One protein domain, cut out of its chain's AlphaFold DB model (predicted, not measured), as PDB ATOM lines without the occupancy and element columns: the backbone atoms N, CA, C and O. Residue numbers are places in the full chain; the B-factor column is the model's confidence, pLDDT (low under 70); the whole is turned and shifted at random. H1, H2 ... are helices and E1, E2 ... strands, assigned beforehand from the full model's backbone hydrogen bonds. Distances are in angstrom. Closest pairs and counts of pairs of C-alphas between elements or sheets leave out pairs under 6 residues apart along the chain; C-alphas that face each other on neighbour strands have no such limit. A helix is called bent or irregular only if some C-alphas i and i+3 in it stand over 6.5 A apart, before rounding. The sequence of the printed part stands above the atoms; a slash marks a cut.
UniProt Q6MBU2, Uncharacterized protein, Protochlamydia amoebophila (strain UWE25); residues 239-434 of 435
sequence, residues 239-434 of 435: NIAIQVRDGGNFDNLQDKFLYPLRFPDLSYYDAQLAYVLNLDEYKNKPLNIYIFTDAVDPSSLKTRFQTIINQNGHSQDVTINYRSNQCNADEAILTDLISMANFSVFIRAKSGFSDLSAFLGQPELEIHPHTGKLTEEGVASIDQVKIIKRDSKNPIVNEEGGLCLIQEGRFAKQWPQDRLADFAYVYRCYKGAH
ATOM      1  N   ASN A 239     242.487 229.280 178.757       98.25
ATOM      2  CA  ASN A 239     242.327 229.515 180.184       98.25
ATOM      3  C   ASN A 239     241.264 228.556 180.729       98.25
ATOM      4  O   ASN A 239     240.078 228.681 180.413       98.25
ATOM      5  N   ILE A 240     241.697 227.596 181.548       98.56
ATOM      6  CA  ILE A 240     240.864 226.554 182.157       98.56
ATOM      7  C   ILE A 240     240.756 226.783 183.673       98.56
ATOM      8  O   ILE A 240     241.742 226.680 184.403       98.56
ATOM      9  N   ALA A 241     239.549 227.059 184.157       98.56
ATOM     10  CA  ALA A 241     239.225 227.048 185.577       98.56
ATOM     11  C   ALA A 241     238.770 225.641 185.984       98.56
ATOM     12  O   ALA A 241     237.876 225.066 185.358       98.56
ATOM     13  N   ILE A 242     239.352 225.100 187.056       98.56
ATOM     14  CA  ILE A 242     238.902 223.846 187.669       98.56
ATOM     15  C   ILE A 242     238.486 224.130 189.109       98.56
ATOM     16  O   ILE A 242     239.332 224.395 189.961       98.56
ATOM     17  N   GLN A 243     237.186 224.063 189.386       97.94
ATOM     18  CA  GLN A 243     236.642 224.235 190.729       97.94
ATOM     19  C   GLN A 243     236.448 222.881 191.405       97.94
ATOM     20  O   GLN A 243     235.450 222.201 191.166       97.94
ATOM     21  N   VAL A 244     237.394 222.509 192.266       97.12
ATOM     22  CA  VAL A 244     237.353 221.275 193.056       97.12
ATOM     23  C   VAL A 244     236.720 221.575 194.410       97.12
ATOM     24  O   VAL A 244     237.230 222.387 195.175       97.12
ATOM     25  N   ARG A 245     235.595 220.924 194.717       94.31
ATOM     26  CA  ARG A 245     234.975 220.984 196.047       94.31
ATOM     27  C   ARG A 245     235.321 219.717 196.825       94.31
ATOM     28  O   ARG A 245     234.687 218.687 196.621       94.31
ATOM     29  N   ASP A 246     236.277 219.819 197.737       89.38
ATOM     30  CA  ASP A 246     236.608 218.757 198.691       89.38
ATOM     31  C   ASP A 246     235.960 219.010 200.065       89.38
ATOM     32  O   ASP A 246     236.165 218.262 201.011       89.38
ATOM     33  N   GLY A 247     235.166 220.072 200.222       83.62
ATOM     34  CA  GLY A 247     234.419 220.365 201.453       83.62
ATOM     35  C   GLY A 247     235.263 220.908 202.606       83.62
ATOM     36  O   GLY A 247     234.704 221.409 203.589       83.62
ATOM     37  N   GLY A 248     236.591 220.858 202.471       83.19
ATOM     38  CA  GLY A 248     237.549 221.357 203.446       83.19
ATOM     39  C   GLY A 248     237.216 220.891 204.863       83.19
ATOM     40  O   GLY A 248     236.923 219.721 205.097       83.19
ATOM     41  N   ASN A 249     237.211 221.837 205.803       79.44
ATOM     42  CA  ASN A 249     236.846 221.603 207.205       79.44
ATOM     43  C   ASN A 249     235.376 221.943 207.524       79.44
ATOM     44  O   ASN A 249     235.003 221.985 208.695       79.44
ATOM     45  N   PHE A 250     234.554 222.237 206.513       80.75
ATOM     46  CA  PHE A 250     233.185 222.733 206.706       80.75
ATOM     47  C   PHE A 250     232.116 221.678 206.444       80.75
ATOM     48  O   PHE A 250     231.057 221.721 207.065       80.75
ATOM     49  N   ASP A 251     232.373 220.776 205.500       87.62
ATOM     50  CA  ASP A 251     231.418 219.766 205.058       87.62
ATOM     51  C   ASP A 251     231.907 218.382 205.531       87.62
ATOM     52  O   ASP A 251     233.074 218.019 205.353       87.62
ATOM     53  N   ASN A 252     231.036 217.608 206.180       87.88
ATOM     54  CA  ASN A 252     231.419 216.311 206.742       87.88
ATOM     55  C   ASN A 252     231.303 215.184 205.688       87.88
ATOM     56  O   ASN A 252     230.805 215.377 204.577       87.88
ATOM     57  N   LEU A 253     231.754 213.969 206.024       84.94
ATOM     58  CA  LEU A 253     231.675 212.820 205.106       84.94
ATOM     59  C   LEU A 253     230.237 212.475 204.685       84.94
ATOM     60  O   LEU A 253     230.027 212.004 203.570       84.94
ATOM     61  N   GLN A 254     229.254 212.708 205.558       88.00
ATOM     62  CA  GLN A 254     227.846 212.490 205.243       88.00
ATOM     63  C   GLN A 254     227.357 213.500 204.198       88.00
ATOM     64  O   GLN A 254     226.651 213.102 203.280       88.00
ATOM     65  N   ASP A 255     227.778 214.766 204.268       87.00
ATOM     66  CA  ASP A 255     227.441 215.775 203.255       87.00
ATOM     67  C   ASP A 255     228.021 215.408 201.886       87.00
ATOM     68  O   ASP A 255     227.313 215.458 200.879       87.00
ATOM     69  N   LYS A 256     229.290 214.980 201.845       86.69
ATOM     70  CA  LYS A 256     229.929 214.514 200.601       86.69
ATOM     71  C   LYS A 256     229.145 213.367 199.974       86.69
ATOM     72  O   LYS A 256     228.875 213.376 198.777       86.69
ATOM     73  N   PHE A 257     228.731 212.424 200.813       84.62
ATOM     74  CA  PHE A 257     227.957 211.271 200.395       84.62
ATOM     75  C   PHE A 257     226.545 211.642 199.898       84.62
ATOM     76  O   PHE A 257     226.106 211.157 198.858       84.62
ATOM     77  N   LEU A 258     225.824 212.499 200.631       87.38
ATOM     78  CA  LEU A 258     224.445 212.885 200.307       87.38
ATOM     79  C   LEU A 258     224.357 213.809 199.086       87.38
ATOM     80  O   LEU A 258     223.318 213.858 198.426       87.38
ATOM     81  N   TYR A 259     225.432 214.535 198.776       90.75
ATOM     82  CA  TYR A 259     225.457 215.528 197.708       90.75
ATOM     83  C   TYR A 259     226.601 215.278 196.710       90.75
ATOM     84  O   TYR A 259     227.430 216.168 196.504       90.75
ATOM     85  N   PRO A 260     226.632 214.130 196.005       91.81
ATOM     86  CA  PRO A 260     227.745 213.775 195.116       91.81
ATOM     87  C   PRO A 260     227.939 214.761 193.965       91.81
ATOM     88  O   PRO A 260     229.052 214.988 193.512       91.81
ATOM     89  N   LEU A 261     226.871 215.428 193.515       93.75
ATOM     90  CA  LEU A 261     226.985 216.468 192.486       93.75
ATOM     91  C   LEU A 261     227.714 217.717 193.005       93.75
ATOM     92  O   LEU A 261     228.338 218.437 192.227       93.75
ATOM     93  N   ARG A 262     227.611 217.992 194.312       93.00
ATOM     94  CA  ARG A 262     228.280 219.108 194.991       93.00
ATOM     95  C   ARG A 262     229.707 218.749 195.399       93.00
ATOM     96  O   ARG A 262     230.543 219.646 195.417       93.00
ATOM     97  N   PHE A 263     229.970 217.470 195.667       94.12
ATOM     98  CA  PHE A 263     231.281 216.925 196.019       94.12
ATOM     99  C   PHE A 263     231.671 215.759 195.094       94.12
ATOM    100  O   PHE A 263     231.745 214.622 195.555       94.12
ATOM    101  N   PRO A 264     231.889 216.004 193.786       94.12
ATOM    102  CA  PRO A 264     232.328 214.946 192.884       94.12
ATOM    103  C   PRO A 264     233.676 214.381 193.318       94.12
ATOM    104  O   PRO A 264     234.568 215.142 193.705       94.12
ATOM    105  N   ASP A 265     233.851 213.072 193.166       92.81
ATOM    106  CA  ASP A 265     235.150 212.431 193.355       92.81
ATOM    107  C   ASP A 265     236.213 212.998 192.406       92.81
ATOM    108  O   ASP A 265     235.923 213.464 191.303       92.81
ATOM    109  N   LEU A 266     237.488 212.897 192.790       95.06
ATOM    110  CA  LEU A 266     238.592 213.414 191.973       95.06
ATOM    111  C   LEU A 266     238.682 212.773 190.579       95.06
ATOM    112  O   LEU A 266     239.188 213.400 189.653       95.06
ATOM    113  N   SER A 267     238.184 211.546 190.409       94.81
ATOM    114  CA  SER A 267     238.110 210.869 189.107       94.81
ATOM    115  C   SER A 267     237.208 211.596 188.105       94.81
ATOM    116  O   SER A 267     237.483 211.560 186.908       94.81
ATOM    117  N   TYR A 268     236.174 212.307 188.575       95.94
ATOM    118  CA  TYR A 268     235.343 213.147 187.713       95.94
ATOM    119  C   TYR A 268     236.191 214.240 187.051       95.94
ATOM    120  O   TYR A 268     236.152 214.377 185.829       95.94
ATOM    121  N   TYR A 269     236.990 214.977 187.830       97.81
ATOM    122  CA  TYR A 269     237.805 216.078 187.303       97.81
ATOM    123  C   TYR A 269     238.901 215.582 186.359       97.81
ATOM    124  O   TYR A 269     239.137 216.221 185.337       97.81
ATOM    125  N   ASP A 270     239.518 214.433 186.654       97.62
ATOM    126  CA  ASP A 270     240.490 213.800 185.756       97.62
ATOM    127  C   ASP A 270     239.874 213.511 184.384       97.62
ATOM    128  O   ASP A 270     240.436 213.897 183.359       97.62
ATOM    129  N   ALA A 271     238.699 212.871 184.371       96.44
ATOM    130  CA  ALA A 271     237.998 212.516 183.143       96.44
ATOM    131  C   ALA A 271     237.584 213.761 182.345       96.44
ATOM    132  O   ALA A 271     237.747 213.789 181.125       96.44
ATOM    133  N   GLN A 272     237.103 214.814 183.016       97.81
ATOM    134  CA  GLN A 272     236.704 216.047 182.329       97.81
ATOM    135  C   GLN A 272     237.907 216.829 181.799       97.81
ATOM    136  O   GLN A 272     237.840 217.372 180.698       97.81
ATOM    137  N   LEU A 273     239.021 216.867 182.535       98.19
ATOM    138  CA  LEU A 273     240.248 217.486 182.041       98.19
ATOM    139  C   LEU A 273     240.787 216.716 180.832       98.19
ATOM    140  O   LEU A 273     241.078 217.331 179.812       98.19
ATOM    141  N   ALA A 274     240.847 215.384 180.901       97.38
ATOM    142  CA  ALA A 274     241.233 214.549 179.765       97.38
ATOM    143  C   ALA A 274     240.319 214.783 178.550       97.38
ATOM    144  O   ALA A 274     240.815 214.939 177.438       97.38
ATOM    145  N   TYR A 275     239.002 214.884 178.751       96.56
ATOM    146  CA  TYR A 275     238.068 215.242 177.683       96.56
ATOM    147  C   TYR A 275     238.444 216.577 177.025       96.56
ATOM    148  O   TYR A 275     238.610 216.620 175.808       96.56
ATOM    149  N   VAL A 276     238.657 217.639 177.814       96.88
ATOM    150  CA  VAL A 276     239.053 218.962 177.296       96.88
ATOM    151  C   VAL A 276     240.365 218.893 176.515       96.88
ATOM    152  O   VAL A 276     240.456 219.471 175.436       96.88
ATOM    153  N   LEU A 277     241.364 218.167 177.020       97.00
ATOM    154  CA  LEU A 277     242.671 218.020 176.368       97.00
ATOM    155  C   LEU A 277     242.597 217.290 175.019       97.00
ATOM    156  O   LEU A 277     243.454 217.509 174.171       97.00
ATOM    157  N   ASN A 278     241.586 216.446 174.802       95.88
ATOM    158  CA  ASN A 278     241.412 215.696 173.556       95.88
ATOM    159  C   ASN A 278     240.521 216.403 172.524       95.88
ATOM    160  O   ASN A 278     240.411 215.930 171.393       95.88
ATOM    161  N   LEU A 279     239.894 217.529 172.878       95.38
ATOM    162  CA  LEU A 279     239.127 218.332 171.929       95.38
ATOM    163  C   LEU A 279     240.057 218.974 170.892       95.38
ATOM    164  O   LEU A 279     241.093 219.550 171.239       95.38
ATOM    165  N   ASP A 280     239.671 218.914 169.616       95.31
ATOM    166  CA  ASP A 280     240.451 219.462 168.499       95.31
ATOM    167  C   ASP A 280     240.764 220.952 168.687       95.31
ATOM    168  O   ASP A 280     241.841 221.420 168.311       95.31
ATOM    169  N   GLU A 281     239.856 221.685 169.332       94.31
ATOM    170  CA  GLU A 281     239.992 223.105 169.623       94.31
ATOM    171  C   GLU A 281     241.092 223.418 170.651       94.31
ATOM    172  O   GLU A 281     241.563 224.560 170.675       94.31
ATOM    173  N   TYR A 282     241.517 222.451 171.478       95.19
ATOM    174  CA  TYR A 282     242.428 222.676 172.613       95.19
ATOM    175  C   TYR A 282     243.693 221.805 172.614       95.19
ATOM    176  O   TYR A 282     244.716 222.251 173.136       95.19
ATOM    177  N   LYS A 283     243.677 220.616 171.993       94.19
ATOM    178  CA  LYS A 283     244.737 219.587 172.101       94.19
ATOM    179  C   LYS A 283     246.161 220.023 171.736       94.19
ATOM    180  O   LYS A 283     247.127 219.416 172.171       94.19
ATOM    181  N   ASN A 284     246.306 221.086 170.944       94.19
ATOM    182  CA  ASN A 284     247.602 221.610 170.495       94.19
ATOM    183  C   ASN A 284     247.832 223.074 170.907       94.19
ATOM    184  O   ASN A 284     248.624 223.772 170.275       94.19
ATOM    185  N   LYS A 285     247.130 223.567 171.934       96.81
ATOM    186  CA  LYS A 285     247.268 224.948 172.415       96.81
ATOM    187  C   LYS A 285     248.006 225.017 173.759       96.81
ATOM    188  O   LYS A 285     247.905 224.082 174.557       96.81
ATOM    189  N   PRO A 286     248.732 226.113 174.042       98.00
ATOM    190  CA  PRO A 286     249.274 226.350 175.374       98.00
ATOM    191  C   PRO A 286     248.132 226.562 176.379       98.00
ATOM    192  O   PRO A 286     247.091 227.133 176.043       98.00
ATOM    193  N   LEU A 287     248.324 226.094 177.611       98.19
ATOM    194  CA  LEU A 287     247.279 226.043 178.636       98.19
ATOM    195  C   LEU A 287     247.655 226.885 179.855       98.19
ATOM    196  O   LEU A 287     248.792 226.854 180.330       98.19
ATOM    197  N   ASN A 288     246.670 227.586 180.403       98.31
ATOM    198  CA  ASN A 288     246.701 228.138 181.750       98.31
ATOM    199  C   ASN A 288     245.577 227.484 182.552       98.31
ATOM    200  O   ASN A 288     244.403 227.717 182.276       98.31
ATOM    201  N   ILE A 289     245.932 226.658 183.529       98.56
ATOM    202  CA  ILE A 289     244.990 225.962 184.399       98.56
ATOM    203  C   ILE A 289     245.064 226.585 185.788       98.56
ATOM    204  O   ILE A 289     246.128 226.598 186.413       98.56
ATOM    205  N   TYR A 290     243.929 227.063 186.294       98.50
ATOM    206  CA  TYR A 290     243.820 227.561 187.660       98.50
ATOM    207  C   TYR A 290     242.864 226.697 188.480       98.50
ATOM    208  O   TYR A 290     241.716 226.464 188.092       98.50
ATOM    209  N   ILE A 291     243.348 226.213 189.624       98.19
ATOM    210  CA  ILE A 291     242.598 225.341 190.525       98.19
ATOM    211  C   ILE A 291     241.982 226.192 191.639       98.19
ATOM    212  O   ILE A 291     242.689 226.751 192.479       98.19
ATOM    213  N   PHE A 292     240.655 226.240 191.658       97.06
ATOM    214  CA  PHE A 292     239.847 226.862 192.701       97.06
ATOM    215  C   PHE A 292     239.374 225.767 193.655       97.06
ATOM    216  O   PHE A 292     238.606 224.891 193.259       97.06
ATOM    217  N   THR A 293     239.857 225.756 194.895       95.62
ATOM    218  CA  THR A 293     239.622 224.620 195.792       95.62
ATOM    219  C   THR A 293     239.585 225.011 197.260       95.62
ATOM    220  O   THR A 293     240.248 225.955 197.682       95.62
ATOM    221  N   ASP A 294     238.814 224.249 198.029       93.31
ATOM    222  CA  ASP A 294     238.804 224.246 199.493       93.31
ATOM    223  C   ASP A 294     239.550 223.037 200.089       93.31
ATOM    224  O   ASP A 294     239.455 222.781 201.290       93.31
ATOM    225  N   ALA A 295     240.288 222.287 199.262       93.19
ATOM    226  CA  ALA A 295     241.121 221.178 199.709       93.19
ATOM    227  C   ALA A 295     242.220 221.653 200.669       93.19
ATOM    228  O   ALA A 295     242.837 222.699 200.471       93.19
ATOM    229  N   VAL A 296     242.512 220.829 201.679       91.19
ATOM    230  CA  VAL A 296     243.572 221.100 202.666       91.19
ATOM    231  C   VAL A 296     244.961 221.091 202.018       91.19
ATOM    232  O   VAL A 296     245.828 221.861 202.419       91.19
ATOM    233  N   ASP A 297     245.158 220.261 200.987       93.56
ATOM    234  CA  ASP A 297     246.395 220.195 200.204       93.56
ATOM    235  C   ASP A 297     246.133 220.428 198.700       93.56
ATOM    236  O   ASP A 297     246.061 219.475 197.914       93.56
ATOM    237  N   PRO A 298     246.015 221.695 198.259       94.94
ATOM    238  CA  PRO A 298     245.856 222.034 196.844       94.94
ATOM    239  C   PRO A 298     247.051 221.619 195.973       94.94
ATOM    240  O   PRO A 298     246.904 221.433 194.763       94.94
ATOM    241  N   SER A 299     248.239 221.456 196.565       96.31
ATOM    242  CA  SER A 299     249.451 221.094 195.824       96.31
ATOM    243  C   SER A 299     249.369 219.673 195.255       96.31
ATOM    244  O   SER A 299     249.813 219.422 194.129       96.31
ATOM    245  N   SER A 300     248.702 218.764 195.972       96.31
ATOM    246  CA  SER A 300     248.407 217.415 195.483       96.31
ATOM    247  C   SER A 300     247.544 217.427 194.213       96.31
ATOM    248  O   SER A 300     247.805 216.656 193.286       96.31
ATOM    249  N   LEU A 301     246.578 218.350 194.115       97.38
ATOM    250  CA  LEU A 301     245.721 218.509 192.936       97.38
ATOM    251  C   LEU A 301     246.526 218.987 191.726       97.38
ATOM    252  O   LEU A 301     246.344 218.465 190.628       97.38
ATOM    253  N   LYS A 302     247.472 219.914 191.926       97.75
ATOM    254  CA  LYS A 302     248.403 220.340 190.870       97.75
ATOM    255  C   LYS A 302     249.207 219.159 190.323       97.75
ATOM    256  O   LYS A 302     249.250 218.968 189.110       97.75
ATOM    257  N   THR A 303     249.805 218.350 191.198       97.94
ATOM    258  CA  THR A 303     250.581 217.161 190.798       97.94
ATOM    259  C   THR A 303     249.714 216.145 190.047       97.94
ATOM    260  O   THR A 303     250.125 215.599 189.019       97.94
ATOM    261  N   ARG A 304     248.484 215.928 190.524       97.88
ATOM    262  CA  ARG A 304     247.509 215.042 189.882       97.88
ATOM    263  C   ARG A 304     247.155 215.518 188.475       97.88
ATOM    264  O   ARG A 304     247.305 214.753 187.529       97.88
ATOM    265  N   PHE A 305     246.754 216.777 188.309       98.19
ATOM    266  CA  PHE A 305     246.383 217.301 186.993       98.19
ATOM    267  C   PHE A 305     247.572 217.382 186.034       98.19
ATOM    268  O   PHE A 305     247.402 217.081 184.856       98.19
ATOM    269  N   GLN A 306     248.786 217.657 186.522       98.00
ATOM    270  CA  GLN A 306     249.995 217.540 185.701       98.00
ATOM    271  C   GLN A 306     250.177 216.117 185.153       98.00
ATOM    272  O   GLN A 306     250.542 215.941 183.993       98.00
ATOM    273  N   THR A 307     249.890 215.096 185.965       97.88
ATOM    274  CA  THR A 307     249.949 213.694 185.528       97.88
ATOM    275  C   THR A 307     248.937 213.411 184.420       97.88
ATOM    276  O   THR A 307     249.311 212.833 183.403       97.88
ATOM    277  N   ILE A 308     247.690 213.870 184.574       98.12
ATOM    278  CA  ILE A 308     246.640 213.713 183.552       98.12
ATOM    279  C   ILE A 308     247.049 214.378 182.232       98.12
ATOM    280  O   ILE A 308     246.902 213.781 181.168       98.12
ATOM    281  N   ILE A 309     247.618 215.582 182.293       97.56
ATOM    282  CA  ILE A 309     248.099 216.326 181.120       97.56
ATOM    283  C   ILE A 309     249.201 215.549 180.393       97.56
ATOM    284  O   ILE A 309     249.116 215.346 179.181       97.56
ATOM    285  N   ASN A 310     250.184 215.037 181.138       96.50
ATOM    286  CA  ASN A 310     251.277 214.242 180.579       96.50
ATOM    287  C   ASN A 310     250.769 212.932 179.950       96.50
ATOM    288  O   ASN A 310     251.222 212.546 178.875       96.50
ATOM    289  N   GLN A 311     249.813 212.255 180.594       96.62
ATOM    290  CA  GLN A 311     249.217 211.007 180.096       96.62
ATOM    291  C   GLN A 311     248.422 211.197 178.801       96.62
ATOM    292  O   GLN A 311     248.365 210.279 177.988       96.62
ATOM    293  N   ASN A 312     247.847 212.381 178.585       96.62
ATOM    294  CA  ASN A 312     247.153 212.734 177.343       96.62
ATOM    295  C   ASN A 312     248.106 213.272 176.257       96.62
ATOM    296  O   ASN A 312     247.650 213.741 175.220       96.62
ATOM    297  N   GLY A 313     249.428 213.206 176.469       94.62
ATOM    298  CA  GLY A 313     250.427 213.580 175.464       94.62
ATOM    299  C   GLY A 313     250.502 215.080 175.168       94.62
ATOM    300  O   GLY A 313     251.050 215.467 174.134       94.62
ATOM    301  N   HIS A 314     249.969 215.933 176.051       92.38
ATOM    302  CA  HIS A 314     249.971 217.381 175.848       92.38
ATOM    303  C   HIS A 314     251.389 217.937 176.031       92.38
ATOM    304  O   HIS A 314     251.895 218.024 177.147       92.38
ATOM    305  N   SER A 315     252.047 218.293 174.928       86.19
ATOM    306  CA  SER A 315     253.462 218.704 174.902       86.19
ATOM    307  C   SER A 315     253.689 220.220 174.880       86.19
ATOM    308  O   SER A 315     254.834 220.668 174.886       86.19
ATOM    309  N   GLN A 316     252.616 221.013 174.829       90.62
ATOM    310  CA  GLN A 316     252.681 222.478 174.773       90.62
ATOM    311  C   GLN A 316     253.004 223.102 176.140       90.62
ATOM    312  O   GLN A 316     252.972 222.430 177.168       90.62
ATOM    313  N   ASP A 317     253.271 224.410 176.161       96.19
ATOM    314  CA  ASP A 317     253.470 225.176 177.398       96.19
ATOM    315  C   ASP A 317     252.208 225.147 178.283       96.19
ATOM    316  O   ASP A 317     251.153 225.675 177.917       96.19
ATOM    317  N   VAL A 318     252.331 224.537 179.465       97.50
ATOM    318  CA  VAL A 318     251.270 224.422 180.469       97.50
ATOM    319  C   VAL A 318     251.685 225.149 181.741       97.50
ATOM    320  O   VAL A 318     252.707 224.855 182.355       97.50
ATOM    321  N   THR A 319     250.828 226.057 182.196       97.88
ATOM    322  CA  THR A 319     250.932 226.680 183.515       97.88
ATOM    323  C   THR A 319     249.810 226.157 184.402       97.88
ATOM    324  O   THR A 319     248.647 226.254 184.025       97.88
ATOM    325  N   ILE A 320     250.145 225.611 185.577       97.94
ATOM    326  CA  ILE A 320     249.160 225.177 186.579       97.94
ATOM    327  C   ILE A 320     249.372 225.956 187.870       97.94
ATOM    328  O   ILE A 320     250.423 225.837 188.520       97.94
ATOM    329  N   ASN A 321     248.348 226.711 188.252       97.31
ATOM    330  CA  ASN A 321     248.337 227.571 189.423       97.31
ATOM    331  C   ASN A 321     247.162 227.249 190.348       97.31
ATOM    332  O   ASN A 321     246.175 226.624 189.968       97.31
ATOM    333  N   TYR A 322     247.303 227.683 191.591       96.50
ATOM    334  CA  TYR A 322     246.271 227.693 192.617       96.50
ATOM    335  C   TYR A 322     246.638 228.789 193.619       96.50
ATOM    336  O   TYR A 322     247.768 229.293 193.614       96.50
ATOM    337  N   ARG A 323     245.709 229.163 194.498       92.50
ATOM    338  CA  ARG A 323     246.000 230.146 195.544       92.50
ATOM    339  C   ARG A 323     246.990 229.562 196.559       92.50
ATOM    340  O   ARG A 323     246.643 228.657 197.309       92.50
ATOM    341  N   SER A 324     248.210 230.098 196.606       86.12
ATOM    342  CA  SER A 324     249.246 229.683 197.566       86.12
ATOM    343  C   SER A 324     249.214 230.446 198.892       86.12
ATOM    344  O   SER A 324     249.786 229.981 199.873       86.12
ATOM    345  N   ASN A 325     248.584 231.625 198.924       75.81
ATOM    346  CA  ASN A 325     248.678 232.560 200.045       75.81
ATOM    347  C   ASN A 325     247.402 232.576 200.894       75.81
ATOM    348  O   ASN A 325     246.294 232.409 200.383       75.81
ATOM    349  N   GLN A 326     247.571 232.848 202.190       65.94
ATOM    350  CA  GLN A 326     246.475 233.114 203.121       65.94
ATOM    351  C   GLN A 326     245.898 234.513 202.853       65.94
ATOM    352  O   GLN A 326     246.350 235.502 203.422       65.94
ATOM    353  N   CYS A 327     244.922 234.607 201.954       74.88
ATOM    354  CA  CYS A 327     243.984 235.731 201.958       74.88
ATOM    355  C   CYS A 327     242.982 235.537 203.108       74.88
ATOM    356  O   CYS A 327     242.794 234.411 203.580       74.88
ATOM    357  N   ASN A 328     242.315 236.611 203.541       84.62
ATOM    358  CA  ASN A 328     241.122 236.461 204.376       84.62
ATOM    359  C   ASN A 328     240.132 235.526 203.650       84.62
ATOM    360  O   ASN A 328     239.984 235.625 202.433       84.62
ATOM    361  N   ALA A 329     239.496 234.603 204.377       82.81
ATOM    362  CA  ALA A 329     238.546 233.641 203.825       82.81
ATOM    363  C   ALA A 329     237.438 234.314 202.993       82.81
ATOM    364  O   ALA A 329     237.118 233.827 201.909       82.81
ATOM    365  N   ASP A 330     236.919 235.456 203.449       82.31
ATOM    366  CA  ASP A 330     235.837 236.175 202.764       82.31
ATOM    367  C   ASP A 330     236.332 236.788 201.442       82.31
ATOM    368  O   ASP A 330     235.755 236.577 200.372       82.31
ATOM    369  N   GLU A 331     237.492 237.453 201.474       87.00
ATOM    370  CA  GLU A 331     238.149 237.986 200.271       87.00
ATOM    371  C   GLU A 331     238.498 236.874 199.278       87.00
ATOM    372  O   GLU A 331     238.391 237.055 198.064       87.00
ATOM    373  N   ALA A 332     238.902 235.711 199.791       89.81
ATOM    374  CA  ALA A 332     239.219 234.532 199.009       89.81
ATOM    375  C   ALA A 332     237.998 234.022 198.229       89.81
ATOM    376  O   ALA A 332     238.122 233.766 197.027       89.81
ATOM    377  N   ILE A 333     236.833 233.920 198.877       89.88
ATOM    378  CA  ILE A 333     235.576 233.491 198.245       89.88
ATOM    379  C   ILE A 333     235.197 234.447 197.113       89.88
ATOM    380  O   ILE A 333     234.899 234.013 196.002       89.88
ATOM    381  N   LEU A 334     235.246 235.752 197.366       91.06
ATOM    382  CA  LEU A 334     234.852 236.762 196.384       91.06
ATOM    383  C   LEU A 334     235.822 236.830 195.205       91.06
ATOM    384  O   LEU A 334     235.402 236.843 194.048       91.06
ATOM    385  N   THR A 335     237.120 236.781 195.499       92.19
ATOM    386  CA  THR A 335     238.166 236.720 194.479       92.19
ATOM    387  C   THR A 335     237.980 235.501 193.585       92.19
ATOM    388  O   THR A 335     238.036 235.639 192.367       92.19
ATOM    389  N   ASP A 336     237.710 234.322 194.154       94.94
ATOM    390  CA  ASP A 336     237.504 233.099 193.372       94.94
ATOM    391  C   ASP A 336     236.248 233.185 192.505       94.94
ATOM    392  O   ASP A 336     236.291 232.799 191.339       94.94
ATOM    393  N   LEU A 337     235.145 233.723 193.042       94.44
ATOM    394  CA  LEU A 337     233.887 233.868 192.308       94.44
ATOM    395  C   LEU A 337     234.079 234.659 191.011       94.44
ATOM    396  O   LEU A 337     233.642 234.213 189.946       94.44
ATOM    397  N   ILE A 338     234.720 235.825 191.128       93.00
ATOM    398  CA  ILE A 338     234.960 236.743 190.014       93.00
ATOM    399  C   ILE A 338     236.048 236.194 189.091       93.00
ATOM    400  O   ILE A 338     235.888 236.221 187.877       93.00
ATOM    401  N   SER A 339     237.115 235.623 189.650       95.62
ATOM    402  CA  SER A 339     238.212 235.059 188.862       95.62
ATOM    403  C   SER A 339     237.751 233.915 187.968       95.62
ATOM    404  O   SER A 339     238.057 233.915 186.784       95.62
ATOM    405  N   MET A 340     236.972 232.966 188.499       96.88
ATOM    406  CA  MET A 340     236.426 231.848 187.720       96.88
ATOM    407  C   MET A 340     235.586 232.321 186.522       96.88
ATOM    408  O   MET A 340     235.574 231.652 185.489       96.88
ATOM    409  N   ALA A 341     234.930 233.483 186.626       94.94
ATOM    410  CA  ALA A 341     234.111 234.042 185.556       94.94
ATOM    411  C   ALA A 341     234.941 234.537 184.353       94.94
ATOM    412  O   ALA A 341     234.393 234.704 183.269       94.94
ATOM    413  N   ASN A 342     236.254 234.727 184.506       95.31
ATOM    414  CA  ASN A 342     237.120 235.224 183.434       95.31
ATOM    415  C   ASN A 342     237.708 234.110 182.546       95.31
ATOM    416  O   ASN A 342     238.430 234.398 181.592       95.31
ATOM    417  N   PHE A 343     237.440 232.834 182.838       97.31
ATOM    418  CA  PHE A 343     238.051 231.707 182.130       97.31
ATOM    419  C   PHE A 343     237.193 231.234 180.948       97.31
ATOM    420  O   PHE A 343     235.971 231.161 181.034       97.31
ATOM    421  N   SER A 344     237.846 230.848 179.847       96.38
ATOM    422  CA  SER A 344     237.188 230.317 178.640       96.38
ATOM    423  C   SER A 344     236.606 228.914 178.840       96.38
ATOM    424  O   SER A 344     235.589 228.569 178.245       96.38
ATOM    425  N   VAL A 345     237.239 228.101 179.688       98.12
ATOM    426  CA  VAL A 345     236.798 226.741 180.009       98.12
ATOM    427  C   VAL A 345     236.581 226.638 181.511       98.12
ATOM    428  O   VAL A 345     237.448 227.046 182.282       98.12
ATOM    429  N   PHE A 346     235.460 226.056 181.934       98.19
ATOM    430  CA  PHE A 346     235.132 225.898 183.346       98.19
ATOM    431  C   PHE A 346     234.657 224.478 183.675       98.19
ATOM    432  O   PHE A 346     233.542 224.079 183.337       98.19
ATOM    433  N   ILE A 347     235.504 223.723 184.376       98.50
ATOM    434  CA  ILE A 347     235.175 222.414 184.950       98.50
ATOM    435  C   ILE A 347     234.823 222.634 186.421       98.50
ATOM    436  O   ILE A 347     235.648 223.128 187.189       98.50
ATOM    437  N   ARG A 348     233.610 222.278 186.844       97.81
ATOM    438  CA  ARG A 348     233.121 222.626 188.189       97.81
ATOM    439  C   ARG A 348     232.265 221.545 188.826       97.81
ATOM    440  O   ARG A 348     231.656 220.738 188.129       97.81
ATOM    441  N   ALA A 349     232.137 221.594 190.149       96.62
ATOM    442  CA  ALA A 349     231.065 220.908 190.863       96.62
ATOM    443  C   ALA A 349     229.714 221.623 190.661       96.62
ATOM    444  O   ALA A 349     229.650 222.799 190.277       96.62
ATOM    445  N   LYS A 350     228.608 220.945 190.986       93.94
ATOM    446  CA  LYS A 350     227.250 221.510 190.968       93.94
ATOM    447  C   LYS A 350     226.950 222.201 192.304       93.94
ATOM    448  O   LYS A 350     226.305 221.638 193.187       93.94
ATOM    449  N   SER A 351     227.437 223.430 192.465       91.62
ATOM    450  CA  SER A 351     227.218 224.256 193.661       91.62
ATOM    451  C   SER A 351     226.574 225.595 193.296       91.62
ATOM    452  O   SER A 351     226.701 226.052 192.166       91.62
ATOM    453  N   GLY A 352     225.890 226.260 194.238       89.44
ATOM    454  CA  GLY A 352     225.349 227.601 193.973       89.44
ATOM    455  C   GLY A 352     226.417 228.650 193.679       89.44
ATOM    456  O   GLY A 352     226.192 229.540 192.869       89.44
ATOM    457  N   PHE A 353     227.592 228.496 194.282       92.81
ATOM    458  CA  PHE A 353     228.735 229.377 194.079       92.81
ATOM    459  C   PHE A 353     229.302 229.263 192.656       92.81
ATOM    460  O   PHE A 353     229.447 230.257 191.951       92.81
ATOM    461  N   SER A 354     229.546 228.034 192.196       95.06
ATOM    462  CA  SER A 354     230.050 227.781 190.845       95.06
ATOM    463  C   SER A 354     228.979 227.992 189.764       95.06
ATOM    464  O   SER A 354     229.318 228.448 188.676       95.06
ATOM    465  N   ASP A 355     227.692 227.758 190.069       92.38
ATOM    466  CA  ASP A 355     226.563 228.156 189.208       92.38
ATOM    467  C   ASP A 355     226.568 229.679 188.966       92.38
ATOM    468  O   ASP A 355     226.388 230.119 187.831       92.38
ATOM    469  N   LEU A 356     226.780 230.485 190.019       91.75
ATOM    470  CA  LEU A 356     226.840 231.943 189.906       91.75
ATOM    471  C   LEU A 356     228.030 232.383 189.050       91.75
ATOM    472  O   LEU A 356     227.849 233.177 188.134       91.75
ATOM    473  N   SER A 357     229.223 231.842 189.297       94.94
ATOM    474  CA  SER A 357     230.407 232.206 188.511       94.94
ATOM    475  C   SER A 357     230.265 231.847 187.026       94.94
ATOM    476  O   SER A 357     230.490 232.694 186.162       94.94
ATOM    477  N   ALA A 358     229.781 230.637 186.717       93.25
ATOM    478  CA  ALA A 358     229.506 230.221 185.340       93.25
ATOM    479  C   ALA A 358     228.469 231.132 184.670       93.25
ATOM    480  O   ALA A 358     228.581 231.460 183.489       93.25
ATOM    481  N   PHE A 359     227.467 231.576 185.433       89.50
ATOM    482  CA  PHE A 359     226.483 232.528 184.948       89.50
ATOM    483  C   PHE A 359     227.099 233.907 184.649       89.50
ATOM    484  O   PHE A 359     226.759 234.501 183.623       89.50
ATOM    485  N   LEU A 360     227.978 234.419 185.514       88.75
ATOM    486  CA  LEU A 360     228.631 235.716 185.319       88.75
ATOM    487  C   LEU A 360     229.566 235.689 184.108       88.75
ATOM    488  O   LEU A 360     229.471 236.580 183.267       88.75
ATOM    489  N   GLY A 361     230.396 234.646 184.007       91.06
ATOM    490  CA  GLY A 361     231.443 234.522 182.994       91.06
ATOM    491  C   GLY A 361     230.985 234.008 181.638       91.06
ATOM    492  O   GLY A 361     231.532 234.404 180.616       91.06
ATOM    493  N   GLN A 362     229.954 233.156 181.611       90.75
ATOM    494  CA  GLN A 362     229.477 232.486 180.394       90.75
ATOM    495  C   GLN A 362     230.627 231.832 179.602       90.75
ATOM    496  O   GLN A 362     230.804 232.153 178.427       90.75
ATOM    497  N   PRO A 363     231.399 230.918 180.223       94.31
ATOM    498  CA  PRO A 363     232.566 230.312 179.583       94.31
ATOM    499  C   PRO A 363     232.181 229.629 178.262       94.31
ATOM    500  O   PRO A 363     231.086 229.067 178.142       94.31
ATOM    501  N   GLU A 364     233.085 229.647 177.285       94.31
ATOM    502  CA  GLU A 364     232.913 228.993 175.979       94.31
ATOM    503  C   GLU A 364     232.623 227.496 176.137       94.31
ATOM    504  O   GLU A 364     231.771 226.942 175.442       94.31
ATOM    505  N   LEU A 365     233.281 226.853 177.106       95.69
ATOM    506  CA  LEU A 365     233.012 225.474 177.496       95.69
ATOM    507  C   LEU A 365     232.778 225.372 179.002       95.69
ATOM    508  O   LEU A 365     233.637 225.721 179.807       95.69
ATOM    509  N   GLU A 366     231.640 224.811 179.391       96.06
ATOM    510  CA  GLU A 366     231.324 224.491 180.782       96.06
ATOM    511  C   GLU A 366     231.048 223.000 180.931       96.06
ATOM    512  O   GLU A 366     230.273 222.430 180.161       96.06
ATOM    513  N   ILE A 367     231.647 222.382 181.948       96.94
ATOM    514  CA  ILE A 367     231.423 220.977 182.287       96.94
ATOM    515  C   ILE A 367     231.086 220.869 183.771       96.94
ATOM    516  O   ILE A 367     231.859 221.298 184.635       96.94
ATOM    517  N   HIS A 368     229.929 220.282 184.078       96.12
ATOM    518  CA  HIS A 368     229.510 220.035 185.456       96.12
ATOM    519  C   HIS A 368     228.743 218.708 185.603       96.12
ATOM    520  O   HIS A 368     228.130 218.238 184.639       96.12
ATOM    521  N   PRO A 369     228.684 218.110 186.807       95.94
ATOM    522  CA  PRO A 369     227.887 216.912 187.053       95.94
ATOM    523  C   PRO A 369     226.405 217.145 186.743       95.94
ATOM    524  O   PRO A 369     225.834 218.175 187.130       95.94
ATOM    525  N   HIS A 370     225.764 216.188 186.074       93.00
ATOM    526  CA  HIS A 370     224.330 216.223 185.793       93.00
ATOM    527  C   HIS A 370     223.561 215.336 186.773       93.00
ATOM    528  O   HIS A 370     222.738 215.859 187.538       93.00
ATOM    529  N   THR A 371     223.907 214.048 186.792       91.62
ATOM    530  CA  THR A 371     223.371 213.011 187.679       91.62
ATOM    531  C   THR A 371     224.506 212.269 188.383       91.62
ATOM    532  O   THR A 371     225.683 212.423 188.045       91.62
ATOM    533  N   GLY A 372     224.144 211.527 189.427       89.31
ATOM    534  CA  GLY A 372     225.049 210.632 190.125       89.31
ATOM    535  C   GLY A 372     224.324 209.354 190.522       89.31
ATOM    536  O   GLY A 372     223.101 209.349 190.681       89.31
ATOM    537  N   LYS A 373     225.086 208.279 190.707       89.12
ATOM    538  CA  LYS A 373     224.604 206.960 191.124       89.12
ATOM    539  C   LYS A 373     225.432 206.432 192.286       89.12
ATOM    540  O   LYS A 373     226.599 206.793 192.439       89.12
ATOM    541  N   LEU A 374     224.848 205.538 193.073       84.88
ATOM    542  CA  LEU A 374     225.613 204.733 194.020       84.88
ATOM    543  C   LEU A 374     226.233 203.549 193.276       84.88
ATOM    544  O   LEU A 374     225.544 202.885 192.502       84.88
ATOM    545  N   THR A 375     227.522 203.307 193.493       82.62
ATOM    546  CA  THR A 375     228.182 202.073 193.059       82.62
ATOM    547  C   THR A 375     227.698 200.891 193.900       82.62
ATOM    548  O   THR A 375     227.020 201.071 194.917       82.62
ATOM    549  N   GLU A 376     228.049 199.669 193.496       83.50
ATOM    550  CA  GLU A 376     227.723 198.453 194.256       83.50
ATOM    551  C   GLU A 376     228.338 198.473 195.667       83.50
ATOM    552  O   GLU A 376     227.760 197.945 196.615       83.50
ATOM    553  N   GLU A 377     229.466 199.165 195.835       84.06
ATOM    554  CA  GLU A 377     230.149 199.384 197.112       84.06
ATOM    555  C   GLU A 377     229.534 200.519 197.947       84.06
ATOM    556  O   GLU A 377     230.044 200.846 199.019       84.06
ATOM    557  N   GLY A 378     228.456 201.143 197.465       80.00
ATOM    558  CA  GLY A 378     227.798 202.257 198.139       80.00
ATOM    559  C   GLY A 378     228.579 203.568 198.058       80.00
ATOM    560  O   GLY A 378     228.383 204.430 198.909       80.00
ATOM    561  N   VAL A 379     229.456 203.741 197.065       81.94
ATOM    562  CA  VAL A 379     230.161 205.009 196.824       81.94
ATOM    563  C   VAL A 379     229.336 205.857 195.864       81.94
ATOM    564  O   VAL A 379     228.853 205.367 194.847       81.94
ATOM    565  N   ALA A 380     229.133 207.131 196.178       84.94
ATOM    566  CA  ALA A 380     228.413 208.023 195.284       84.94
ATOM    567  C   ALA A 380     229.338 208.491 194.148       84.94
ATOM    568  O   ALA A 380     230.401 209.037 194.403       84.94
ATOM    569  N   SER A 381     228.932 208.276 192.898       88.62
ATOM    570  CA  SER A 381     229.729 208.537 191.691       88.62
ATOM    571  C   SER A 381     228.939 209.362 190.674       88.62
ATOM    572  O   SER A 381     227.708 209.325 190.665       88.62
ATOM    573  N   ILE A 382     229.627 210.113 189.810       93.44
ATOM    574  CA  ILE A 382     229.000 210.913 188.743       93.44
ATOM    575  C   ILE A 382     228.832 210.062 187.485       93.44
ATOM    576  O   ILE A 382     229.813 209.760 186.819       93.44
ATOM    577  N   ASP A 383     227.608 209.708 187.106       90.69
ATOM    578  CA  ASP A 383     227.347 208.886 185.918       90.69
ATOM    579  C   ASP A 383     227.079 209.706 184.648       90.69
ATOM    580  O   ASP A 383     227.402 209.259 183.545       90.69
ATOM    581  N   GLN A 384     226.557 210.926 184.784       92.94
ATOM    582  CA  GLN A 384     226.351 211.834 183.656       92.94
ATOM    583  C   GLN A 384     226.906 213.220 183.941       92.94
ATOM    584  O   GLN A 384     226.822 213.746 185.057       92.94
ATOM    585  N   VAL A 385     227.412 213.847 182.886       94.56
ATOM    586  CA  VAL A 385     227.899 215.223 182.903       94.56
ATOM    587  C   VAL A 385     227.082 216.060 181.932       94.56
ATOM    588  O   VAL A 385     226.605 215.581 180.904       94.56
ATOM    589  N   LYS A 386     226.898 217.333 182.266       92.88
ATOM    590  CA  LYS A 386     226.344 218.314 181.341       92.88
ATOM    591  C   LYS A 386     227.503 219.094 180.744       92.88
ATOM    592  O   LYS A 386     228.311 219.646 181.492       92.88
ATOM    593  N   ILE A 387     227.559 219.125 179.417       94.44
ATOM    594  CA  ILE A 387     228.548 219.881 178.653       94.44
ATOM    595  C   ILE A 387     227.800 220.998 177.932       94.44
ATOM    596  O   ILE A 387     226.870 220.745 177.166       94.44
ATOM    597  N   ILE A 388     228.183 222.241 178.203       91.31
ATOM    598  CA  ILE A 388     227.590 223.422 177.573       91.31
ATOM    599  C   ILE A 388     228.671 224.069 176.718       91.31
ATOM    600  O   ILE A 388     229.676 224.542 177.248       91.31
ATOM    601  N   LYS A 389     228.449 224.088 175.400       92.25
ATOM    602  CA  LYS A 389     229.292 224.797 174.432       92.25
ATOM    603  C   LYS A 389     228.595 226.085 174.005       92.25
ATOM    604  O   LYS A 389     227.466 226.054 173.503       92.25
ATOM    605  N   ARG A 390     229.263 227.216 174.209       85.88
ATOM    606  CA  ARG A 390     228.808 228.547 173.799       85.88
ATOM    607  C   ARG A 390     229.703 229.026 172.667       85.88
ATOM    608  O   ARG A 390     230.921 228.999 172.791       85.88
ATOM    609  N   ASP A 391     229.101 229.468 171.570       80.38
ATOM    610  CA  ASP A 391     229.844 230.168 170.528       80.38
ATOM    611  C   ASP A 391     229.904 231.652 170.904       80.38
ATOM    612  O   ASP A 391     228.890 232.263 171.250       80.38
ATOM    613  N   SER A 392     231.088 232.248 170.776       65.50
ATOM    614  CA  SER A 392     231.303 233.699 170.798       65.50
ATOM    615  C   SER A 392     230.267 234.497 169.984       65.50
ATOM    616  O   SER A 392     229.934 235.627 170.343       65.50
ATOM    617  N   LYS A 393     229.721 233.911 168.907       56.16
ATOM    618  CA  LYS A 393     228.713 234.523 168.027       56.16
ATOM    619  C   LYS A 393     227.272 234.144 168.366       56.16
ATOM    620  O   LYS A 393     226.366 234.902 168.031       56.16
ATOM    621  N   ASN A 394     227.051 233.006 169.025       50.84
ATOM    622  CA  ASN A 394     225.733 232.489 169.385       50.84
ATOM    623  C   ASN A 394     225.775 231.922 170.816       50.84
ATOM    624  O   ASN A 394     226.319 230.842 171.038       50.84
ATOM    625  N   PRO A 395     225.178 232.601 171.811       49.84
ATOM    626  CA  PRO A 395     225.370 232.253 173.220       49.84
ATOM    627  C   PRO A 395     224.741 230.915 173.651       49.84
ATOM    628  O   PRO A 395     224.932 230.503 174.792       49.84
ATOM    629  N   ILE A 396     223.986 230.240 172.780       46.91
ATOM    630  CA  ILE A 396     223.407 228.919 173.037       46.91
ATOM    631  C   ILE A 396     223.509 228.132 171.733       46.91
ATOM    632  O   ILE A 396     222.713 228.373 170.827       46.91
ATOM    633  N   VAL A 397     224.505 227.250 171.606       42.09
ATOM    634  CA  VAL A 397     224.630 226.423 170.395       42.09
ATOM    635  C   VAL A 397     224.190 224.995 170.649       42.09
ATOM    636  O   VAL A 397     223.394 224.530 169.856       42.09
ATOM    637  N   ASN A 398     224.569 224.327 171.746       43.72
ATOM    638  CA  ASN A 398     224.073 222.976 172.048       43.72
ATOM    639  C   ASN A 398     224.185 222.660 173.552       43.72
ATOM    640  O   ASN A 398     225.244 222.849 174.151       43.72
ATOM    641  N   GLU A 399     223.106 222.155 174.160       44.28
ATOM    642  CA  GLU A 399     223.188 221.402 175.418       44.28
ATOM    643  C   GLU A 399     223.256 219.916 175.061       44.28
ATOM    644  O   GLU A 399     222.248 219.322 174.681       44.28
ATOM    645  N   GLU A 400     224.436 219.307 175.165       46.94
ATOM    646  CA  GLU A 400     224.582 217.861 174.990       46.94
ATOM    647  C   GLU A 400     224.632 217.188 176.367       46.94
ATOM    648  O   GLU A 400     225.397 217.577 177.258       46.94
ATOM    649  N   GLY A 401     223.793 216.166 176.558       39.44
ATOM    650  CA  GLY A 401     223.968 215.223 177.656       39.44
ATOM    651  C   GLY A 401     225.175 214.342 177.349       39.44
ATOM    652  O   GLY A 401     225.111 213.516 176.442       39.44
ATOM    653  N   GLY A 402     226.277 214.533 178.074       37.81
ATOM    654  CA  GLY A 402     227.471 213.704 177.950       37.81
ATOM    655  C   GLY A 402     227.424 212.542 178.938       37.81
ATOM    656  O   GLY A 402     227.152 212.730 180.127       37.81
ATOM    657  N   LEU A 403     227.725 211.327 178.479       37.53
ATOM    658  CA  LEU A 403     228.068 210.241 179.395       37.53
ATOM    659  C   LEU A 403     229.413 210.573 180.042       37.53
ATOM    660  O   LEU A 403     230.380 210.882 179.345       37.53
ATOM    661  N   CYS A 404     229.479 210.503 181.372       39.81
ATOM    662  CA  CYS A 404     230.765 210.540 182.049       39.81
ATOM    663  C   CYS A 404     231.494 209.246 181.667       39.81
ATOM    664  O   CYS A 404     231.120 208.169 182.134       39.81
ATOM    665  N   LEU A 405     232.502 209.319 180.796       36.31
ATOM    666  CA  LEU A 405     233.407 208.194 180.562       36.31
ATOM    667  C   LEU A 405     234.298 208.048 181.800       36.31
ATOM    668  O   LEU A 405     235.458 208.455 181.807       36.31
ATOM    669  N   ILE A 406     233.741 207.505 182.884       38.88
ATOM    670  CA  ILE A 406     234.545 207.030 184.002       38.88
ATOM    671  C   ILE A 406     235.251 205.773 183.496       38.88
ATOM    672  O   ILE A 406     234.635 204.718 183.358       38.88
ATOM    673  N   GLN A 407     236.554 205.866 183.230       32.72
ATOM    674  CA  GLN A 407     237.396 204.681 183.349       32.72
ATOM    675  C   GLN A 407     237.312 204.256 184.815       32.72
ATOM    676  O   GLN A 407     237.756 204.998 185.690       32.72
ATOM    677  N   GLU A 408     236.669 203.119 185.092       30.42
ATOM    678  CA  GLU A 408     236.518 202.572 186.442       30.42
ATOM    679  C   GLU A 408     237.895 202.282 187.062       30.42
ATOM    680  O   GLU A 408     238.426 201.173 187.011       30.42
ATOM    681  N   GLY A 409     238.504 203.301 187.662       30.02
ATOM    682  CA  GLY A 409     239.626 203.152 188.571       30.02
ATOM    683  C   GLY A 409     239.092 202.643 189.901       30.02
ATOM    684  O   GLY A 409     238.585 203.424 190.703       30.02
ATOM    685  N   ARG A 410     239.177 201.329 190.134       28.30
ATOM    686  CA  ARG A 410     238.821 200.705 191.416       28.30
ATOM    687  C   ARG A 410     239.668 201.301 192.545       28.30
ATOM    688  O   ARG A 410     240.817 200.909 192.728       28.30
ATOM    689  N   PHE A 411     239.089 202.188 193.346       28.52
ATOM    690  CA  PHE A 411     239.620 202.549 194.659       28.52
ATOM    691  C   PHE A 411     238.572 202.234 195.725       28.52
ATOM    692  O   PHE A 411     237.779 203.079 196.127       28.52
ATOM    693  N   ALA A 412     238.575 200.985 196.190       31.62
ATOM    694  CA  ALA A 412     237.796 200.574 197.348       31.62
ATOM    695  C   ALA A 412     238.523 201.013 198.630       31.62
ATOM    696  O   ALA A 412     239.554 200.445 198.994       31.62
ATOM    697  N   LYS A 413     237.979 202.000 199.347       37.31
ATOM    698  CA  LYS A 413     238.197 202.110 200.797       37.31
ATOM    699  C   LYS A 413     236.980 201.508 201.491       37.31
ATOM    700  O   LYS A 413     235.876 202.024 201.356       37.31
ATOM    701  N   GLN A 414     237.197 200.404 202.208       37.53
ATOM    702  CA  GLN A 414     236.187 199.744 203.038       37.53
ATOM    703  C   GLN A 414     235.550 200.746 204.008       37.53
ATOM    704  O   GLN A 414     236.242 201.367 204.815       37.53
ATOM    705  N   TRP A 415     234.227 200.880 203.933       44.72
ATOM    706  CA  TRP A 415     233.437 201.575 204.942       44.72
ATOM    707  C   TRP A 415     233.213 200.673 206.167       44.72
ATOM    708  O   TRP A 415     233.006 199.467 206.003       44.72
ATOM    709  N   PRO A 416     233.209 201.229 207.390       43.28
ATOM    710  CA  PRO A 416     232.791 200.501 208.584       43.28
ATOM    711  C   PRO A 416     231.335 200.019 208.454       43.28
ATOM    712  O   PRO A 416     230.427 200.812 208.196       43.28
ATOM    713  N   GLN A 417     231.115 198.707 208.603       44.97
ATOM    714  CA  GLN A 417     229.804 198.065 208.406       44.97
ATOM    715  C   GLN A 417     228.722 198.543 209.391       44.97
ATOM    716  O   GLN A 417     227.531 198.411 209.116       44.97
ATOM    717  N   ASP A 418     229.115 199.125 210.519       46.72
ATOM    718  CA  ASP A 418     228.233 199.606 211.583       46.72
ATOM    719  C   ASP A 418     227.464 200.887 211.221       46.72
ATOM    720  O   ASP A 418     226.425 201.152 211.820       46.72
ATOM    721  N   ARG A 419     227.885 201.643 210.194       49.09
ATOM    722  CA  ARG A 419     227.155 202.839 209.719       49.09
ATOM    723  C   ARG A 419     226.162 202.584 208.580       49.09
ATOM    724  O   ARG A 419     225.397 203.479 208.230       49.09
ATOM    725  N   LEU A 420     226.129 201.373 208.014       45.88
ATOM    726  CA  LEU A 420     225.204 201.011 206.927       45.88
ATOM    727  C   LEU A 420     223.734 200.934 207.388       45.88
ATOM    728  O   LEU A 420     222.821 201.126 206.584       45.88
ATOM    729  N   ALA A 421     223.485 200.689 208.679       45.59
ATOM    730  CA  ALA A 421     222.134 200.580 209.235       45.59
ATOM    731  C   ALA A 421     221.429 201.947 209.364       45.59
ATOM    732  O   ALA A 421     220.294 202.095 208.904       45.59
ATOM    733  N   ASP A 422     222.120 202.963 209.892       42.38
ATOM    734  CA  ASP A 422     221.610 204.345 209.971       42.38
ATOM    735  C   ASP A 422     221.367 204.939 208.572       42.38
ATOM    736  O   ASP A 422     220.484 205.766 208.341       42.38
ATOM    737  N   PHE A 423     222.121 204.446 207.597       48.00
ATOM    738  CA  PHE A 423     222.081 204.861 206.209       48.00
ATOM    739  C   PHE A 423     220.893 204.284 205.427       48.00
ATOM    740  O   PHE A 423     220.212 205.010 204.697       48.00
ATOM    741  N   ALA A 424     220.579 202.997 205.616       45.53
ATOM    742  CA  ALA A 424     219.374 202.388 205.050       45.53
ATOM    743  C   ALA A 424     218.095 203.095 205.536       45.53
ATOM    744  O   ALA A 424     217.104 203.152 204.805       45.53
ATOM    745  N   TYR A 425     218.129 203.670 206.741       40.31
ATOM    746  CA  TYR A 425     217.041 204.469 207.296       40.31
ATOM    747  C   TYR A 425     216.887 205.821 206.580       40.31
ATOM    748  O   TYR A 425     215.798 206.125 206.091       40.31
ATOM    749  N   VAL A 426     217.969 206.591 206.407       44.88
ATOM    750  CA  VAL A 426     217.931 207.880 205.683       44.88
ATOM    751  C   VAL A 426     217.526 207.694 204.215       44.88
ATOM    752  O   VAL A 426     216.683 208.435 203.709       44.88
ATOM    753  N   TYR A 427     218.046 206.663 203.541       44.06
ATOM    754  CA  TYR A 427     217.703 206.371 202.145       44.06
ATOM    755  C   TYR A 427     216.241 205.918 201.969       44.06
ATOM    756  O   TYR A 427     215.584 206.309 201.002       44.06
ATOM    757  N   ARG A 428     215.680 205.152 202.921       42.62
ATOM    758  CA  ARG A 428     214.242 204.809 202.929       42.62
ATOM    759  C   ARG A 428     213.357 206.032 203.149       42.62
ATOM    760  O   ARG A 428     212.339 206.147 202.473       42.62
ATOM    761  N   CYS A 429     213.753 206.954 204.026       39.66
ATOM    762  CA  CYS A 429     213.038 208.218 204.220       39.66
ATOM    763  C   CYS A 429     213.070 209.093 202.955       39.66
ATOM    764  O   CYS A 429     212.064 209.712 202.623       39.66
ATOM    765  N   TYR A 430     214.181 209.087 202.210       38.50
ATOM    766  CA  TYR A 430     214.297 209.827 200.949       38.50
ATOM    767  C   TYR A 430     213.437 209.219 199.828       38.50
ATOM    768  O   TYR A 430     212.752 209.946 199.114       38.50
ATOM    769  N   LYS A 431     213.396 207.882 199.694       37.19
ATOM    770  CA  LYS A 431     212.509 207.216 198.720       37.19
ATOM    771  C   LYS A 431     211.025 207.340 199.070       37.19
ATOM    772  O   LYS A 431     210.221 207.501 198.162       37.19
ATOM    773  N   GLY A 432     210.668 207.292 200.355       36.69
ATOM    774  CA  GLY A 432     209.281 207.433 200.810       36.69
ATOM    775  C   GLY A 432     208.710 208.850 200.679       36.69
ATOM    776  O   GLY A 432     207.501 209.013 200.743       36.69
ATOM    777  N   ALA A 433     209.554 209.868 200.481       34.41
ATOM    778  CA  ALA A 433     209.124 211.244 200.218       34.41
ATOM    779  C   ALA A 433     208.855 211.531 198.723       34.41
ATOM    780  O   ALA A 433     208.378 212.613 198.382       34.41
ATOM    781  N   HIS A 434     209.176 210.581 197.837       34.69
ATOM    782  CA  HIS A 434     209.049 210.709 196.379       34.69
ATOM    783  C   HIS A 434     208.163 209.625 195.738       34.69
ATOM    784  O   HIS A 434     208.124 209.506 194.513       34.69
TER     785      HIS A 434
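AT A GLANCE: This is residues 239 to 434 of the 435 residues of an uncharacterized protein of Protochlamydia amoebophila (strain UWE25) (UniProt Q6MBU2). A twisted seven-strand sheet forms the core, with helices H2 and H3 over one face and H4 and H5 over the other; it curls round H2, and its E5, E6 and E7 end is made of long antiparallel strands. H6 lies far off at the end of a long link and touches no helix; residues 428 to 434 stick out. The printed part has 196 residues, with six named helices and seven named strands in the order E1 H1 H2 E2 H3 E3 H4 E4 H5 E5 E6 E7 H6. The sheet is mixed, ordered E3 E2 E1 E4 E5 E6 E7; the class is mixed, helices and strands. The whole is compact, with a radius of gyration of the C-alphas of 17.5 A and spans of 50 by 39 by 32 A.

IN THESE COORDINATES: The strands are E3, residues 318 to 322; E2, 287 to 293; E1, 239 to 244, from C-alpha 239 at (242.327, 229.515, 180.184); E4, 345 to 348; E5, 365 to 374, 27.5 A long; E6, 380 to 391, 33.2 A; and E7, 394 to 403, 24.5 A. The helices are H1, 253 to 258; H2, 266 to 278; H3, 298 to 311, 20.3 A; H4, 329 to 340; H5, 352 to 361; and H6, 417 to 432, 23.8 A, ending with C-alpha 432 at (209.281, 207.433, 200.810).

HOW THE PARTS SIT: E1 and E4 are parallel, with N 241 and O 345 2.8 A apart, within hydrogen-bond range. E5, E6 and E7 form a meander, each strand the antiparallel neighbour of the one before: N 366 and O 388 are 2.9 A apart, N 385 and O 402 3.0 A. Strand-helix-strand units, parallel neighbour strands with helices between, are E1, H1 H2, E2; E2, H3, E3; and E4, H5, E5; E3, H4, E4 is a split one, with E2 and E1 between its strands. Each crossover is right-handed. There are three layers, helices on both faces of the sheet. H3 touches H2 with residues 305 to 309 alone, closest at the C-alphas of Ile 308 and Asp 270, 6.5 A. H4 touches H5 with residues 337 to 340 alone, closest at the C-alphas of Leu 337 and Ser 357, 5.4 A. H1 only grazes the sheet with residues 256 to 258. H6 is not on the sheet; it is irregular, but only just: C-alphas 418 and 421 are 6.6 A apart. Every O i to N i+4 pair is within hydrogen-bond range in H1 to H5, and 10 of 12 in H6.

THE WHOLE: The C-alphas farthest apart, of Lys 393 and Asp 418, are 55.8 A from each other. The printed part has no cut, and the link from E7 to H6, residues 404 to 416, is long. Mean pLDDT of the printed part is 81.4; residue 326 and residues 392 to 434 are under 70.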